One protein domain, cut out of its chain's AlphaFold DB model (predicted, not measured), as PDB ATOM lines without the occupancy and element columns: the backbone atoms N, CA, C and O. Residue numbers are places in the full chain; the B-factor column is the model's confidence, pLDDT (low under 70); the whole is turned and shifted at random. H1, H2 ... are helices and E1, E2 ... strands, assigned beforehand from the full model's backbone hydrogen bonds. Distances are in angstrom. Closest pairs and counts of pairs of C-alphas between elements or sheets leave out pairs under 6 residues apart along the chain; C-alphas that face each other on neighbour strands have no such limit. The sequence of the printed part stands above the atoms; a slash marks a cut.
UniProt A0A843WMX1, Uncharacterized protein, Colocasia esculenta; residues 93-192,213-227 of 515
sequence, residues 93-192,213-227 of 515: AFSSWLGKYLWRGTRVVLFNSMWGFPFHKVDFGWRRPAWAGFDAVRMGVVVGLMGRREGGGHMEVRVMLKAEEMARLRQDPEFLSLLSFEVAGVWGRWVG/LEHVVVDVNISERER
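AT A GLANCE: This is residues 93 to 192 and 213 to 227 of the 515 residues of an uncharacterized protein of Colocasia esculenta (UniProt A0A843WMX1). One twisted sheet of five strands makes the core, with H2 packed over E3 and E5 on one face and residues 132 to 136 of a long link passing over the other. H1 and H4 sit off opposite ends of the strands, and residues 122 to 127 stick out. The 115 printed residues include four named helices and five named strands, in the order H1 E1 E2 E3 H2 H3 E4 E5 H4. The mixed sheet runs E1 E2 E3 E5 E4, with E1 and E2 parallel and the other neighbours antiparallel; the class is mixed, helices and strands. The whole is only just compact, close to loose, with a radius of gyration of the C-alphas of 16.0 A and spans of 45 by 37 by 37 A.

HOW THE PARTS SIT: H1, residues 93 to 102, is not on the sheet. E1, residues 109 to 114, is an edge strand and the parallel neighbour of E2, residues 141 to 147, at 16 degrees; N 110 and O 141 are 2.8 A apart, within hydrogen-bond range. E2 and E3, residues 154 to 162, form an antiparallel hairpin, with N 144 and O 158 at 2.9 A. H2, residues 163 to 169, is on the sheet at a height of 8.3 A, over E5, residues 213 to 221, and only just over E3, on which 3 of its C-alphas fall. On the local plane it runs along the strands, at 4 degrees to E5; their closest C-alphas, of Ala 163 and Glu 214, are 5.4 A apart. H3, residues 173 to 177, is not on the sheet; it is close to H2 but not clearly touching, the closest C-alphas being those of Leu 169 and Phe 175, 6.9 A apart. E4, residues 186 to 190, is the other edge strand, antiparallel to E5, with N 188 and O 215 at 3.1 A. E3, H2, H3 and E4 form a split strand-helix-strand unit, two strands running the same way with E5 between them, and its crossover is right-handed. E3 and E5 are antiparallel, with N 157 and O 218 at 2.8 A. H4, residues 224 to 227, is not on the sheet. Every O i to N i+4 pair is within hydrogen-bond range in H1, H2 and H3; H4 is too short for one.

IN THESE COORDINATES: H1 begins at C-alpha 93 (36.036, -31.837, -13.195) and spans 14.2 A. E1 spans 16.0 A, E2 20.2 A and E3 26.0 A, the last beginning at C-alpha 154 (14.251, -23.901, -38.969). E4 spans 12.1 A, E5 26.1 A, and H4 ends at C-alpha 227 (23.123, -20.599, -43.425).

THE WHOLE: The C-alphas of Arg 104 and Gly 125, the two farthest apart, are 48.2 A apart. The link from E1 to E2 is long. Residues 193 to 212 are not printed; C-alphas 192 and 213 are 9.0 A apart across this cut. The mean pLDDT of the printed part is 75.8, and residues 180 to 192 and 221 to 227 are among those under 70.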
ATOM      1  N   ALA A  93      36.207 -33.235 -12.808       67.94
ATOM      2  CA  ALA A  93      36.036 -31.837 -13.195       67.94
ATOM      3  C   ALA A  93      34.555 -31.504 -13.433       67.94
ATOM      4  O   ALA A  93      34.028 -30.601 -12.782       67.94
ATOM      5  N   PHE A  94      33.852 -32.295 -14.255       66.19
ATOM      6  CA  PHE A  94      32.425 -32.087 -14.527       66.19
ATOM      7  C   PHE A  94      31.551 -32.232 -13.270       66.19
ATOM      8  O   PHE A  94      30.733 -31.361 -12.978       66.19
ATOM      9  N   SER A  95      31.742 -33.291 -12.475       62.09
ATOM     10  CA  SER A  95      30.941 -33.512 -11.256       62.09
ATOM     11  C   SER A  95      31.239 -32.499 -10.138       62.09
ATOM     12  O   SER A  95      30.332 -32.120  -9.391       62.09
ATOM     13  N   SER A  96      32.480 -32.012 -10.042       69.88
ATOM     14  CA  SER A  96      32.883 -30.926  -9.141       69.88
ATOM     15  C   SER A  96      32.297 -29.580  -9.579       69.88
ATOM     16  O   SER A  96      31.735 -28.868  -8.745       69.88
ATOM     17  N   TRP A  97      32.354 -29.262 -10.879       76.06
ATOM     18  CA  TRP A  97      31.724 -28.081 -11.478       76.06
ATOM     19  C   TRP A  97      30.212 -28.081 -11.229       76.06
ATOM     20  O   TRP A  97      29.700 -27.181 -10.562       76.06
ATOM     21  N   LEU A  98      29.517 -29.141 -11.653       66.69
ATOM     22  CA  LEU A  98      28.065 -29.267 -11.535       66.69
ATOM     23  C   LEU A  98      27.619 -29.152 -10.070       66.69
ATOM     24  O   LEU A  98      26.669 -28.439  -9.758       66.69
ATOM     25  N   GLY A  99      28.359 -29.776  -9.148       69.88
ATOM     26  CA  GLY A  99      28.153 -29.585  -7.717       69.88
ATOM     27  C   GLY A  99      28.338 -28.125  -7.284       69.88
ATOM     28  O   GLY A  99      27.446 -27.556  -6.659       69.88
ATOM     29  N   LYS A 100      29.482 -27.505  -7.595       69.81
ATOM     30  CA  LYS A 100      29.831 -26.145  -7.148       69.81
ATOM     31  C   LYS A 100      28.752 -25.116  -7.499       69.81
ATOM     32  O   LYS A 100      28.470 -24.272  -6.651       69.81
ATOM     33  N   TYR A 101      28.170 -25.186  -8.695       63.53
ATOM     34  CA  TYR A 101      27.170 -24.216  -9.152       63.53
ATOM     35  C   TYR A 101      25.747 -24.571  -8.693       63.53
ATOM     36  O   TYR A 101      25.083 -23.716  -8.107       63.53
ATOM     37  N   LEU A 102      25.310 -25.836  -8.803       65.75
ATOM     38  CA  LEU A 102      23.971 -26.234  -8.331       65.75
ATOM     39  C   LEU A 102      23.789 -26.067  -6.809       65.75
ATOM     40  O   LEU A 102      22.698 -25.729  -6.356       65.75
ATOM     41  N   TRP A 103      24.839 -26.262  -5.999       61.28
ATOM     42  CA  TRP A 103      24.752 -26.105  -4.536       61.28
ATOM     43  C   TRP A 103      24.781 -24.645  -4.049       61.28
ATOM     44  O   TRP A 103      24.558 -24.416  -2.860       61.28
ATOM     45  N   ARG A 104      25.071 -23.661  -4.912       70.62
ATOM     46  CA  ARG A 104      25.206 -22.242  -4.520       70.62
ATOM     47  C   ARG A 104      23.957 -21.394  -4.746       70.62
ATOM     48  O   ARG A 104      23.965 -20.223  -4.393       70.62
ATOM     49  N   GLY A 105      22.897 -21.964  -5.319       69.62
ATOM     50  CA  GLY A 105      21.714 -21.200  -5.726       69.62
ATOM     51  C   GLY A 105      21.924 -20.363  -6.994       69.62
ATOM     52  O   GLY A 105      21.008 -19.650  -7.395       69.62
ATOM     53  N   THR A 106      23.091 -20.474  -7.643       76.94
ATOM     54  CA  THR A 106      23.355 -19.903  -8.967       76.94
ATOM     55  C   THR A 106      22.340 -20.459  -9.966       76.94
ATOM     56  O   THR A 106      22.161 -21.678 -10.062       76.94
ATOM     57  N   ARG A 107      21.678 -19.582 -10.728       76.06
ATOM     58  CA  ARG A 107      20.823 -20.002 -11.844       76.06
ATOM     59  C   ARG A 107      21.705 -20.502 -12.984       76.06
ATOM     60  O   ARG A 107      22.380 -19.718 -13.635       76.06
ATOM     61  N   VAL A 108      21.691 -21.811 -13.217       79.50
ATOM     62  CA  VAL A 108      22.379 -22.434 -14.353       79.50
ATOM     63  C   VAL A 108      21.372 -22.645 -15.482       79.50
ATOM     64  O   VAL A 108      20.339 -23.286 -15.274       79.50
ATOM     65  N   VAL A 109      21.697 -22.123 -16.666       83.31
ATOM     66  CA  VAL A 109      20.986 -22.397 -17.921       83.31
ATOM     67  C   VAL A 109      21.840 -23.351 -18.751       83.31
ATOM     68  O   VAL A 109      22.992 -23.057 -19.059       83.31
ATOM     69  N   LEU A 110      21.288 -24.515 -19.086       85.19
ATOM     70  CA  LEU A 110      21.969 -25.560 -19.845       85.19
ATOM     71  C   LEU A 110      21.479 -25.556 -21.292       85.19
ATOM     72  O   LEU A 110      20.365 -25.999 -21.574       85.19
ATOM     73  N   PHE A 111      22.326 -25.100 -22.212       88.44
ATOM     74  CA  PHE A 111      22.080 -25.215 -23.646       88.44
ATOM     75  C   PHE A 111      22.614 -26.553 -24.167       88.44
ATOM     76  O   PHE A 111      23.797 -26.854 -24.016       88.44
ATOM     77  N   ASN A 112      21.753 -27.349 -24.801       87.06
ATOM     78  CA  ASN A 112      22.134 -28.582 -25.485       87.06
ATOM     79  C   ASN A 112      21.790 -28.468 -26.973       87.06
ATOM     80  O   ASN A 112      20.623 -28.567 -27.353       87.06
ATOM     81  N   SER A 113      22.801 -28.263 -27.818       89.00
ATOM     82  CA  SER A 113      22.594 -28.234 -29.263       89.00
ATOM     83  C   SER A 113      22.741 -29.622 -29.866       89.00
ATOM     84  O   SER A 113      23.835 -30.176 -29.939       89.00
ATOM     85  N   MET A 114      21.624 -30.151 -30.357       87.44
ATOM     86  CA  MET A 114      21.580 -31.299 -31.258       87.44
ATOM     87  C   MET A 114      21.304 -30.856 -32.706       87.44
ATOM     88  O   MET A 114      20.875 -31.648 -33.550       87.44
ATOM     89  N   TRP A 115      21.552 -29.580 -33.020       86.00
ATOM     90  CA  TRP A 115      21.554 -29.082 -34.391       86.00
ATOM     91  C   TRP A 115      22.568 -29.861 -35.240       86.00
ATOM     92  O   TRP A 115      23.666 -30.185 -34.790       86.00
ATOM     93  N   GLY A 116      22.194 -30.199 -36.473       85.25
ATOM     94  CA  GLY A 116      23.037 -30.983 -37.380       85.25
ATOM     95  C   GLY A 116      23.059 -32.499 -37.133       85.25
ATOM     96  O   GLY A 116      23.484 -33.227 -38.033       85.25
ATOM     97  N   PHE A 117      22.547 -33.006 -36.001       84.88
ATOM     98  CA  PHE A 117      22.416 -34.454 -35.791       84.88
ATOM     99  C   PHE A 117      21.479 -35.078 -36.841       84.88
ATOM    100  O   PHE A 117      20.444 -34.501 -37.187       84.88
ATOM    101  N   PRO A 118      21.792 -36.278 -37.361       85.94
ATOM    102  CA  PRO A 118      21.087 -36.849 -38.504       85.94
ATOM    103  C   PRO A 118      19.746 -37.515 -38.144       85.94
ATOM    104  O   PRO A 118      19.274 -38.330 -38.930       85.94
ATOM    105  N   PHE A 119      19.105 -37.185 -37.013       85.69
ATOM    106  CA  PHE A 119      17.898 -37.872 -36.516       85.69
ATOM    107  C   PHE A 119      16.811 -38.053 -37.584       85.69
ATOM    108  O   PHE A 119      16.304 -39.151 -37.771       85.69
ATOM    109  N   HIS A 120      16.507 -37.001 -38.347       87.50
ATOM    110  CA  HIS A 120      15.502 -37.041 -39.415       87.50
ATOM    111  C   HIS A 120      16.021 -37.544 -40.772       87.50
ATOM    112  O   HIS A 120      15.264 -37.593 -41.740       87.50
ATOM    113  N   LYS A 121      17.309 -37.887 -40.873       85.62
ATOM    114  CA  LYS A 121      17.952 -38.428 -42.082       85.62
ATOM    115  C   LYS A 121      18.163 -39.938 -41.994       85.62
ATOM    116  O   LYS A 121      18.072 -40.596 -43.031       85.62
ATOM    117  N   VAL A 122      18.431 -40.455 -40.792       86.19
ATOM    118  CA  VAL A 122      18.581 -41.890 -40.525       86.19
ATOM    119  C   VAL A 122      17.261 -42.602 -40.806       86.19
ATOM    120  O   VAL A 122      16.194 -42.161 -40.384       86.19
ATOM    121  N   ASP A 123      17.353 -43.707 -41.535       89.06
ATOM    122  CA  ASP A 123      16.266 -44.644 -41.779       89.06
ATOM    123  C   ASP A 123      16.752 -46.016 -41.313       89.06
ATOM    124  O   ASP A 123      17.787 -46.493 -41.775       89.06
ATOM    125  N   PHE A 124      16.037 -46.627 -40.371       85.75
ATOM    126  CA  PHE A 124      16.399 -47.931 -39.808       85.75
ATOM    127  C   PHE A 124      15.816 -49.110 -40.616       85.75
ATOM    128  O   PHE A 124      15.800 -50.237 -40.127       85.75
ATOM    129  N   GLY A 125      15.298 -48.851 -41.825       90.00
ATOM    130  CA  GLY A 125      14.552 -49.803 -42.658       90.00
ATOM    131  C   GLY A 125      13.028 -49.644 -42.567       90.00
ATOM    132  O   GLY A 125      12.293 -50.379 -43.220       90.00
ATOM    133  N   TRP A 126      12.550 -48.669 -41.785       80.31
ATOM    134  CA  TRP A 126      11.140 -48.499 -41.399       80.31
ATOM    135  C   TRP A 126      10.624 -47.073 -41.657       80.31
ATOM    136  O   TRP A 126       9.581 -46.689 -41.131       80.31
ATOM    137  N   ARG A 127      11.323 -46.313 -42.516       90.25
ATOM    138  CA  ARG A 127      11.185 -44.867 -42.769       90.25
ATOM    139  C   ARG A 127      11.900 -44.007 -41.720       90.25
ATOM    140  O   ARG A 127      12.167 -44.414 -40.592       90.25
ATOM    141  N   ARG A 128      12.198 -42.768 -42.119       88.12
ATOM    142  CA  ARG A 128      12.800 -41.728 -41.268       88.12
ATOM    143  C   ARG A 128      11.859 -41.293 -40.131       88.12
ATOM    144  O   ARG A 128      10.660 -41.143 -40.394       88.12
ATOM    145  N   PRO A 129      12.373 -40.988 -38.921       87.00
ATOM    146  CA  PRO A 129      11.572 -40.526 -37.790       87.00
ATOM    147  C   PRO A 129      10.687 -39.320 -38.117       87.00
ATOM    148  O   PRO A 129      11.158 -38.285 -38.607       87.00
ATOM    149  N   ALA A 130       9.392 -39.451 -37.811       85.38
ATOM    150  CA  ALA A 130       8.412 -38.389 -38.016       85.38
ATOM    151  C   ALA A 130       8.662 -37.183 -37.097       85.38
ATOM    152  O   ALA A 130       8.504 -36.046 -37.538       85.38
ATOM    153  N   TRP A 131       9.106 -37.452 -35.867       85.88
ATOM    154  CA  TRP A 131       9.582 -36.490 -34.877       85.88
ATOM    155  C   TRP A 131      10.854 -37.046 -34.214       85.88
ATOM    156  O   TRP A 131      11.127 -38.244 -34.302       85.88
ATOM    157  N   ALA A 132      11.635 -36.184 -33.567       85.31
ATOM    158  CA  ALA A 132      12.763 -36.566 -32.724       85.31
ATOM    159  C   ALA A 132      12.828 -35.611 -31.527       85.31
ATOM    160  O   ALA A 132      12.366 -34.476 -31.613       85.31
ATOM    161  N   GLY A 133      13.385 -36.059 -30.405       84.56
ATOM    162  CA  GLY A 133      13.610 -35.190 -29.259       84.56
ATOM    163  C   GLY A 133      14.116 -35.925 -28.032       84.56
ATOM    164  O   GLY A 133      14.380 -37.123 -28.069       84.56
ATOM    165  N   PHE A 134      14.273 -35.166 -26.955       78.69
ATOM    166  CA  PHE A 134      14.844 -35.616 -25.692       78.69
ATOM    167  C   PHE A 134      13.825 -35.472 -24.556       78.69
ATOM    168  O   PHE A 134      12.899 -34.661 -24.640       78.69
ATOM    169  N   ASP A 135      13.996 -36.293 -23.521       74.75
ATOM    170  CA  ASP A 135      13.113 -36.346 -22.355       74.75
ATOM    171  C   ASP A 135      13.377 -35.192 -21.365       74.75
ATOM    172  O   ASP A 135      14.433 -34.548 -21.383       74.75
ATOM    173  N   ALA A 136      12.407 -34.928 -20.489       65.69
ATOM    174  CA  ALA A 136      12.400 -33.802 -19.570       65.69
ATOM    175  C   ALA A 136      13.394 -33.971 -18.408       65.69
ATOM    176  O   ALA A 136      13.069 -34.432 -17.309       65.69
ATOM    177  N   VAL A 137      14.633 -33.537 -18.640       67.94
ATOM    178  CA  VAL A 137      15.685 -33.504 -17.620       67.94
ATOM    179  C   VAL A 137      15.335 -32.491 -16.523       67.94
ATOM    180  O   VAL A 137      15.327 -31.285 -16.753       67.94
ATOM    181  N   ARG A 138      15.114 -32.974 -15.292       66.31
ATOM    182  CA  ARG A 138      14.785 -32.149 -14.108       66.31
ATOM    183  C   ARG A 138      15.989 -31.376 -13.528       66.31
ATOM    184  O   ARG A 138      16.227 -31.432 -12.322       66.31
ATOM    185  N   MET A 139      16.783 -30.702 -14.362       64.94
ATOM    186  CA  MET A 139      18.008 -29.996 -13.950       64.94
ATOM    187  C   MET A 139      18.007 -28.527 -14.390       64.94
ATOM    188  O   MET A 139      18.574 -28.185 -15.420       64.94
ATOM    189  N   GLY A 140      17.422 -27.656 -13.561       75.31
ATOM    190  CA  GLY A 140      17.436 -26.206 -13.784       75.31
ATOM    191  C   GLY A 140      16.675 -25.784 -15.041       75.31
ATOM    192  O   GLY A 140      15.682 -26.415 -15.404       75.31
ATOM    193  N   VAL A 141      17.144 -24.713 -15.686       83.25
ATOM    194  CA  VAL A 141      16.653 -24.296 -17.003       83.25
ATOM    195  C   VAL A 141      17.425 -25.074 -18.058       83.25
ATOM    196  O   VAL A 141      18.648 -24.955 -18.136       83.25
ATOM    197  N   VAL A 142      16.729 -25.847 -18.888       84.38
ATOM    198  CA  VAL A 142      17.347 -26.576 -20.004       84.38
ATOM    199  C   VAL A 142      16.748 -26.084 -21.314       84.38
ATOM    200  O   VAL A 142      15.526 -26.057 -21.470       84.38
ATOM    201  N   VAL A 143      17.618 -25.720 -22.251       88.25
ATOM    202  CA  VAL A 143      17.274 -25.270 -23.601       88.25
ATOM    203  C   VAL A 143      17.889 -26.244 -24.602       88.25
ATOM    204  O   VAL A 143      19.101 -26.259 -24.811       88.25
ATOM    205  N   GLY A 144      17.064 -27.089 -25.212       88.81
ATOM    206  CA  GLY A 144      17.496 -27.968 -26.296       88.81
ATOM    207  C   GLY A 144      17.279 -27.321 -27.656       88.81
ATOM    208  O   GLY A 144      16.196 -26.807 -27.912       88.81
ATOM    209  N   LEU A 145      18.281 -27.378 -28.530       90.44
ATOM    210  CA  LEU A 145      18.215 -26.868 -29.901       90.44
ATOM    211  C   LEU A 145      18.251 -28.054 -30.869       90.44
ATOM    212  O   LEU A 145      19.179 -28.862 -30.809       90.44
ATOM    213  N   MET A 146      17.261 -28.188 -31.751       88.50
ATOM    214  CA  MET A 146      17.136 -29.342 -32.649       88.50
ATOM    215  C   MET A 146      16.873 -28.928 -34.096       88.50
ATOM    216  O   MET A 146      16.227 -27.920 -34.375       88.50
ATOM    217  N   GLY A 147      17.383 -29.720 -35.040       86.62
ATOM    218  CA  GLY A 147      17.119 -29.515 -36.463       86.62
ATOM    219  C   GLY A 147      15.756 -30.060 -36.872       86.62
ATOM    220  O   GLY A 147      15.506 -31.246 -36.677       86.62
ATOM    221  N   ARG A 148      14.903 -29.233 -37.491       83.00
ATOM    222  CA  ARG A 148      13.584 -29.667 -37.977       83.00
ATOM    223  C   ARG A 148      13.695 -30.657 -39.148       83.00
ATOM    224  O   ARG A 148      14.558 -30.530 -40.022       83.00
ATOM    225  N   ARG A 149      12.765 -31.619 -39.194       78.81
ATOM    226  CA  ARG A 149      12.694 -32.720 -40.178       78.81
ATOM    227  C   ARG A 149      12.821 -32.306 -41.644       78.81
ATOM    228  O   ARG A 149      13.459 -33.015 -42.418       78.81
ATOM    229  N   GLU A 150      12.175 -31.213 -42.032       71.44
ATOM    230  CA  GLU A 150      11.956 -30.870 -43.446       71.44
ATOM    231  C   GLU A 150      13.145 -30.158 -44.106       71.44
ATOM    232  O   GLU A 150      13.168 -30.027 -45.324       71.44
ATOM    233  N   GLY A 151      14.167 -29.766 -43.332       66.31
ATOM    234  CA  GLY A 151      15.404 -29.203 -43.873       66.31
ATOM    235  C   GLY A 151      15.222 -27.820 -44.506       66.31
ATOM    236  O   GLY A 151      15.352 -27.672 -45.714       66.31
ATOM    237  N   GLY A 152      14.980 -26.799 -43.679       71.31
ATOM    238  CA  GLY A 152      14.769 -25.419 -44.146       71.31
ATOM    239  C   GLY A 152      15.481 -24.334 -43.337       71.31
ATOM    240  O   GLY A 152      15.100 -23.178 -43.430       71.31
ATOM    241  N   GLY A 153      16.469 -24.683 -42.503       75.62
ATOM    242  CA  GLY A 153      17.095 -23.733 -41.568       75.62
ATOM    243  C   GLY A 153      16.231 -23.373 -40.349       75.62
ATOM    244  O   GLY A 153      16.609 -22.501 -39.579       75.62
ATOM    245  N   HIS A 154      15.098 -24.050 -40.154       79.56
ATOM    246  CA  HIS A 154      14.251 -23.901 -38.969       79.56
ATOM    247  C   HIS A 154      14.771 -24.762 -37.817       79.56
ATOM    248  O   HIS A 154      15.081 -25.944 -38.017       79.56
ATOM    249  N   MET A 155      14.864 -24.155 -36.637       86.81
ATOM    250  CA  MET A 155      15.373 -24.746 -35.407       86.81
ATOM    251  C   MET A 155      14.271 -24.854 -34.364       86.81
ATOM    252  O   MET A 155      13.703 -23.852 -33.937       86.81
ATOM    253  N   GLU A 156      14.036 -26.083 -33.920       88.12
ATOM    254  CA  GLU A 156      13.126 -26.384 -32.828       88.12
ATOM    255  C   GLU A 156      13.863 -26.147 -31.501       88.12
ATOM    256  O   GLU A 156      14.816 -26.855 -31.163       88.12
ATOM    257  N   VAL A 157      13.431 -25.136 -30.750       90.12
ATOM    258  CA  VAL A 157      13.940 -24.791 -29.423       90.12
ATOM    259  C   VAL A 157      12.977 -25.328 -28.370       90.12
ATOM    260  O   VAL A 157      11.812 -24.934 -28.305       90.12
ATOM    261  N   ARG A 158      13.467 -26.237 -27.525       89.56
ATOM    262  CA  ARG A 158      12.732 -26.795 -26.387       89.56
ATOM    263  C   ARG A 158      13.220 -26.168 -25.096       89.56
ATOM    264  O   ARG A 158      14.330 -26.471 -24.663       89.56
ATOM    265  N   VAL A 159      12.392 -25.337 -24.472       89.81
ATOM    266  CA  VAL A 159      12.702 -24.716 -23.175       89.81
ATOM    267  C   VAL A 159      11.948 -25.457 -22.076       89.81
ATOM    268  O   VAL A 159      10.733 -25.644 -22.171       89.81
ATOM    269  N   MET A 160      12.668 -25.885 -21.040       88.56
ATOM    270  CA  MET A 160      12.121 -26.601 -19.887       88.56
ATOM    271  C   MET A 160      12.330 -25.778 -18.620       88.56
ATOM    272  O   MET A 160      13.459 -25.406 -18.295       88.56
ATOM    273  N   LEU A 161      11.228 -25.487 -17.927       88.81
ATOM    274  CA  LEU A 161      11.175 -24.620 -16.748       88.81
ATOM    275  C   LEU A 161      10.239 -25.204 -15.687       88.81
ATOM    276  O   LEU A 161       9.411 -26.077 -15.965       88.81
ATOM    277  N   LYS A 162      10.318 -24.662 -14.471       87.25
ATOM    278  CA  LYS A 162       9.237 -24.799 -13.489       87.25
ATOM    279  C   LYS A 162       7.959 -24.135 -13.996       87.25
ATOM    280  O   LYS A 162       8.032 -23.174 -14.763       87.25
ATOM    281  N   ALA A 163       6.799 -24.604 -13.544       87.06
ATOM    282  CA  ALA A 163       5.504 -24.054 -13.941       87.06
ATOM    283  C   ALA A 163       5.397 -22.530 -13.721       87.06
ATOM    284  O   ALA A 163       4.859 -21.827 -14.573       87.06
ATOM    285  N   GLU A 164       5.963 -21.999 -12.634       89.75
ATOM    286  CA  GLU A 164       5.921 -20.569 -12.296       89.75
ATOM    287  C   GLU A 164       6.817 -19.737 -13.223       89.75
ATOM    288  O   GLU A 164       6.467 -18.621 -13.602       89.75
ATOM    289  N   GLU A 165       7.973 -20.282 -13.606       89.69
ATOM    290  CA  GLU A 165       8.917 -19.642 -14.527       89.69
ATOM    291  C   GLU A 165       8.394 -19.717 -15.972       89.69
ATOM    292  O   GLU A 165       8.440 -18.723 -16.694       89.69
ATOM    293  N   MET A 166       7.782 -20.842 -16.362       90.88
ATOM    294  CA  MET A 166       7.089 -20.987 -17.648       90.88
ATOM    295  C   MET A 166       5.873 -20.058 -17.757       90.88
ATOM    296  O   MET A 166       5.612 -19.507 -18.823       90.88
ATOM    297  N   ALA A 167       5.129 -19.852 -16.666       90.06
ATOM    298  CA  ALA A 167       4.000 -18.925 -16.644       90.06
ATOM    299  C   ALA A 167       4.436 -17.470 -16.879       90.06
ATOM    300  O   ALA A 167       3.715 -16.739 -17.555       90.06
ATOM    301  N   ARG A 168       5.619 -17.072 -16.386       92.81
ATOM    302  CA  ARG A 168       6.225 -15.764 -16.693       92.81
ATOM    303  C   ARG A 168       6.675 -15.690 -18.151       92.81
ATOM    304  O   ARG A 168       6.280 -14.765 -18.845       92.81
ATOM    305  N   LEU A 169       7.395 -16.705 -18.640       89.50
ATOM    306  CA  LEU A 169       7.859 -16.769 -20.033       89.50
ATOM    307  C   LEU A 169       6.696 -16.719 -21.051       89.50
ATOM    308  O   LEU A 169       6.825 -16.136 -22.118       89.50
ATOM    309  N   ARG A 170       5.528 -17.279 -20.706       88.25
ATOM    310  CA  ARG A 170       4.288 -17.188 -21.503       88.25
ATOM    311  C   ARG A 170       3.652 -15.801 -21.564       88.25
ATOM    312  O   ARG A 170       2.770 -15.600 -22.394       88.25
ATOM    313  N   GLN A 171       4.002 -14.905 -20.648       91.19
ATOM    314  CA  GLN A 171       3.457 -13.546 -20.562       91.19
ATOM    315  C   GLN A 171       4.444 -12.499 -21.091       91.19
ATOM    316  O   GLN A 171       4.067 -11.342 -21.257       91.19
ATOM    317  N   ASP A 172       5.683 -12.908 -21.359       91.06
ATOM    318  CA  ASP A 172       6.760 -12.062 -21.849       91.06
ATOM    319  C   ASP A 172       6.527 -11.683 -23.328       91.06
ATOM    320  O   ASP A 172       6.542 -12.559 -24.200       91.06
ATOM    321  N   PRO A 173       6.279 -10.398 -23.647       87.38
ATOM    322  CA  PRO A 173       5.962  -9.979 -25.009       87.38
ATOM    323  C   PRO A 173       7.167 -10.063 -25.955       87.38
ATOM    324  O   PRO A 173       6.965 -10.228 -27.159       87.38
ATOM    325  N   GLU A 174       8.398  -9.977 -25.443       84.75
ATOM    326  CA  GLU A 174       9.611 -10.101 -26.248       84.75
ATOM    327  C   GLU A 174       9.818 -11.563 -26.643       84.75
ATOM    328  O   GLU A 174       9.909 -11.863 -27.836       84.75
ATOM    329  N   PHE A 175       9.748 -12.494 -25.686       84.88
ATOM    330  CA  PHE A 175       9.808 -13.928 -25.980       84.88
ATOM    331  C   PHE A 175       8.682 -14.368 -26.925       84.88
ATOM    332  O   PHE A 175       8.936 -15.090 -27.889       84.88
ATOM    333  N   LEU A 176       7.448 -13.896 -26.702       84.75
ATOM    334  CA  LEU A 176       6.317 -14.174 -27.591       84.75
ATOM    335  C   LEU A 176       6.534 -13.632 -29.017       84.75
ATOM    336  O   LEU A 176       6.040 -14.243 -29.964       84.75
ATOM    337  N   SER A 177       7.279 -12.533 -29.192       83.56
ATOM    338  CA  SER A 177       7.600 -11.984 -30.520       83.56
ATOM    339  C   SER A 177       8.600 -12.837 -31.315       83.56
ATOM    340  O   SER A 177       8.597 -12.794 -32.546       83.56
ATOM    341  N   LEU A 178       9.413 -13.649 -30.629       76.88
ATOM    342  CA  LEU A 178      10.371 -14.577 -31.241       76.88
ATOM    343  C   LEU A 178       9.723 -15.891 -31.714       76.88
ATOM    344  O   LEU A 178      10.350 -16.658 -32.446       76.88
ATOM    345  N   LEU A 179       8.478 -16.169 -31.310       77.94
ATOM    346  CA  LEU A 179       7.758 -17.378 -31.706       77.94
ATOM    347  C   LEU A 179       7.239 -17.238 -33.144       77.94
ATOM    348  O   LEU A 179       6.349 -16.431 -33.410       77.94
ATOM    349  N   SER A 180       7.715 -18.062 -34.086       63.41
ATOM    350  CA  SER A 180       7.074 -18.116 -35.407       63.41
ATOM    351  C   SER A 180       5.753 -18.892 -35.321       63.41
ATOM    352  O   SER A 180       5.747 -20.110 -35.154       63.41
ATOM    353  N   PHE A 181       4.626 -18.184 -35.441       50.03
ATOM    354  CA  PHE A 181       3.271 -18.708 -35.207       50.03
ATOM    355  C   PHE A 181       2.727 -19.688 -36.275       50.03
ATOM    356  O   PHE A 181       1.562 -20.070 -36.192       50.03
ATOM    357  N   GLU A 182       3.524 -20.129 -37.260       48.19
ATOM    358  CA  GLU A 182       3.077 -21.114 -38.272       48.19
ATOM    359  C   GLU A 182       2.707 -22.475 -37.665       48.19
ATOM    360  O   GLU A 182       1.846 -23.183 -38.189       48.19
ATOM    361  N   VAL A 183       3.308 -22.819 -36.525       44.44
ATOM    362  CA  VAL A 183       2.826 -23.877 -35.638       44.44
ATOM    363  C   VAL A 183       2.626 -23.234 -34.276       44.44
ATOM    364  O   VAL A 183       3.587 -22.778 -33.658       44.44
ATOM    365  N   ALA A 184       1.377 -23.170 -33.807       41.31
ATOM    366  CA  ALA A 184       1.079 -22.687 -32.464       41.31
ATOM    367  C   ALA A 184       1.935 -23.468 -31.456       41.31
ATOM    368  O   ALA A 184       1.828 -24.696 -31.396       41.31
ATOM    369  N   GLY A 185       2.794 -22.758 -30.712       51.12
ATOM    370  CA  GLY A 185       3.778 -23.373 -29.819       51.12
ATOM    371  C   GLY A 185       3.120 -24.438 -28.950       51.12
ATOM    372  O   GLY A 185       2.119 -24.170 -28.280       51.12
ATOM    373  N   VAL A 186       3.634 -25.669 -29.002       54.88
ATOM    374  CA  VAL A 186       2.997 -26.796 -28.313       54.88
ATOM    375  C   VAL A 186       3.339 -26.694 -26.830       54.88
ATOM    376  O   VAL A 186       4.372 -27.174 -26.363       54.88
ATOM    377  N   TRP A 187       2.474 -26.000 -26.092       57.41
ATOM    378  CA  TRP A 187       2.589 -25.807 -24.651       57.41
ATOM    379  C   TRP A 187       2.209 -27.095 -23.919       57.41
ATOM    380  O   TRP A 187       1.039 -27.356 -23.637       57.41
ATOM    381  N   GLY A 188       3.211 -27.908 -23.598       54.03
ATOM    382  CA  GLY A 188       3.025 -29.150 -22.863       54.03
ATOM    383  C   GLY A 188       3.156 -28.946 -21.354       54.03
ATOM    384  O   GLY A 188       4.258 -28.763 -20.823       54.03
ATOM    385  N   ARG A 189       2.035 -29.048 -20.634       39.69
ATOM    386  CA  ARG A 189       2.040 -29.130 -19.169       39.69
ATOM    387  C   ARG A 189       2.240 -30.578 -18.728       39.69
ATOM    388  O   ARG A 189       1.330 -31.391 -18.876       39.69
ATOM    389  N   TRP A 190       3.386 -30.892 -18.123       42.31
ATOM    390  CA  TRP A 190       3.582 -32.181 -17.457       42.31
ATOM    391  C   TRP A 190       2.956 -32.150 -16.060       42.31
ATOM    392  O   TRP A 190       3.624 -31.953 -15.044       42.31
ATOM    393  N   VAL A 191       1.639 -32.368 -16.007       37.94
ATOM    394  CA  VAL A 191       0.972 -32.728 -14.752       37.94
ATOM    395  C   VAL A 191       1.305 -34.187 -14.462       37.94
ATOM    396  O   VAL A 191       0.839 -35.083 -15.163       37.94
ATOM    397  N   GLY A 192       2.103 -34.443 -13.426       38.50
ATOM    398  CA  GLY A 192       2.208 -35.796 -12.882       38.50
ATOM    399  C   GLY A 192       0.825 -36.234 -12.402       38.50
ATOM    400  O   GLY A 192       0.243 -35.547 -11.564       38.50
ATOM    401  N   LEU A 213       6.903 -29.429 -13.777       65.81
ATOM    402  CA  LEU A 213       7.685 -28.902 -14.895       65.81
ATOM    403  C   LEU A 213       6.777 -28.678 -16.098       65.81
ATOM    404  O   LEU A 213       5.855 -29.450 -16.369       65.81
ATOM    405  N   GLU A 214       7.072 -27.633 -16.850       78.94
ATOM    406  CA  GLU A 214       6.393 -27.322 -18.097       78.94
ATOM    407  C   GLU A 214       7.431 -27.121 -19.198       78.94
ATOM    408  O   GLU A 214       8.560 -26.690 -18.943       78.94
ATOM    409  N   HIS A 215       7.053 -27.462 -20.427       78.12
ATOM    410  CA  HIS A 215       7.905 -27.271 -21.593       78.12
ATOM    411  C   HIS A 215       7.168 -26.504 -22.685       78.12
ATOM    412  O   HIS A 215       5.939 -26.557 -22.803       78.12
ATOM    413  N   VAL A 216       7.950 -25.783 -23.480       80.50
ATOM    414  CA  VAL A 216       7.507 -25.162 -24.723       80.50
ATOM    415  C   VAL A 216       8.405 -25.630 -25.851       80.50
ATOM    416  O   VAL A 216       9.622 -25.733 -25.686       80.50
ATOM    417  N   VAL A 217       7.775 -25.916 -26.983       78.31
ATOM    418  CA  VAL A 217       8.436 -26.152 -28.263       78.31
ATOM    419  C   VAL A 217       8.213 -24.917 -29.130       78.31
ATOM    420  O   VAL A 217       7.067 -24.522 -29.356       78.31
ATOM    421  N   VAL A 218       9.305 -24.307 -29.582       77.12
ATOM    422  CA  VAL A 218       9.335 -23.081 -30.389       77.12
ATOM    423  C   VAL A 218      10.034 -23.375 -31.707       77.12
ATOM    424  O   VAL A 218      11.137 -23.909 -31.687       77.12
ATOM    425  N   ASP A 219       9.446 -22.996 -32.840       70.62
ATOM    426  CA  ASP A 219      10.175 -22.953 -34.112       70.62
ATOM    427  C   ASP A 219      10.811 -21.563 -34.288       70.62
ATOM    428  O   ASP A 219      10.136 -20.538 -34.164       70.62
ATOM    429  N   VAL A 220      12.116 -21.538 -34.570       71.62
ATOM    430  CA  VAL A 220      12.903 -20.329 -34.849       71.62
ATOM    431  C   VAL A 220      13.450 -20.415 -36.272       71.62
ATOM    432  O   VAL A 220      14.093 -21.396 -36.648       71.62
ATOM    433  N   ASN A 221      13.211 -19.386 -37.085       68.56
ATOM    434  CA  ASN A 221      13.708 -19.318 -38.461       68.56
ATOM    435  C   ASN A 221      15.110 -18.683 -38.504       68.56
ATOM    436  O   ASN A 221      15.246 -17.489 -38.248       68.56
ATOM    437  N   ILE A 222      16.141 -19.461 -38.849       65.31
ATOM    438  CA  ILE A 222      17.517 -18.954 -39.001       65.31
ATOM    439  C   ILE A 222      17.679 -18.343 -40.400       65.31
ATOM    440  O   ILE A 222      17.324 -18.971 -41.407       65.31
ATOM    441  N   SER A 223      18.239 -17.134 -40.485       61.19
ATOM    442  CA  SER A 223      18.292 -16.355 -41.728       61.19
ATOM    443  C   SER A 223      19.182 -16.994 -42.804       61.19
ATOM    444  O   SER A 223      20.130 -17.724 -42.511       61.19
ATOM    445  N   GLU A 224      18.926 -16.700 -44.084       48.75
ATOM    446  CA  GLU A 224      19.743 -17.231 -45.193       48.75
ATOM    447  C   GLU A 224      21.226 -16.833 -45.107       48.75
ATOM    448  O   GLU A 224      22.104 -17.581 -45.548       48.75
ATOM    449  N   ARG A 225      21.520 -15.683 -44.491       42.22
ATOM    450  CA  ARG A 225      22.887 -15.191 -44.292       42.22
ATOM    451  C   ARG A 225      23.689 -16.107 -43.365       42.22
ATOM    452  O   ARG A 225      24.817 -16.461 -43.689       42.22
ATOM    453  N   GLU A 226      23.091 -16.543 -42.261       55.28
ATOM    454  CA  GLU A 226      23.734 -17.429 -41.282       55.28
ATOM    455  C   GLU A 226      23.927 -18.849 -41.847       55.28
ATOM    456  O   GLU A 226      24.957 -19.484 -41.610       55.28
ATOM    457  N   ARG A 227      22.994 -19.320 -42.693       56.06
ATOM    458  CA  ARG A 227      23.123 -20.599 -43.425       56.06
ATOM    459  C   ARG A 227      24.373 -20.625 -44.319       56.06
ATOM    460  O   ARG A 227      25.063 -21.644 -44.377       56.06
TER     461      ARG A 227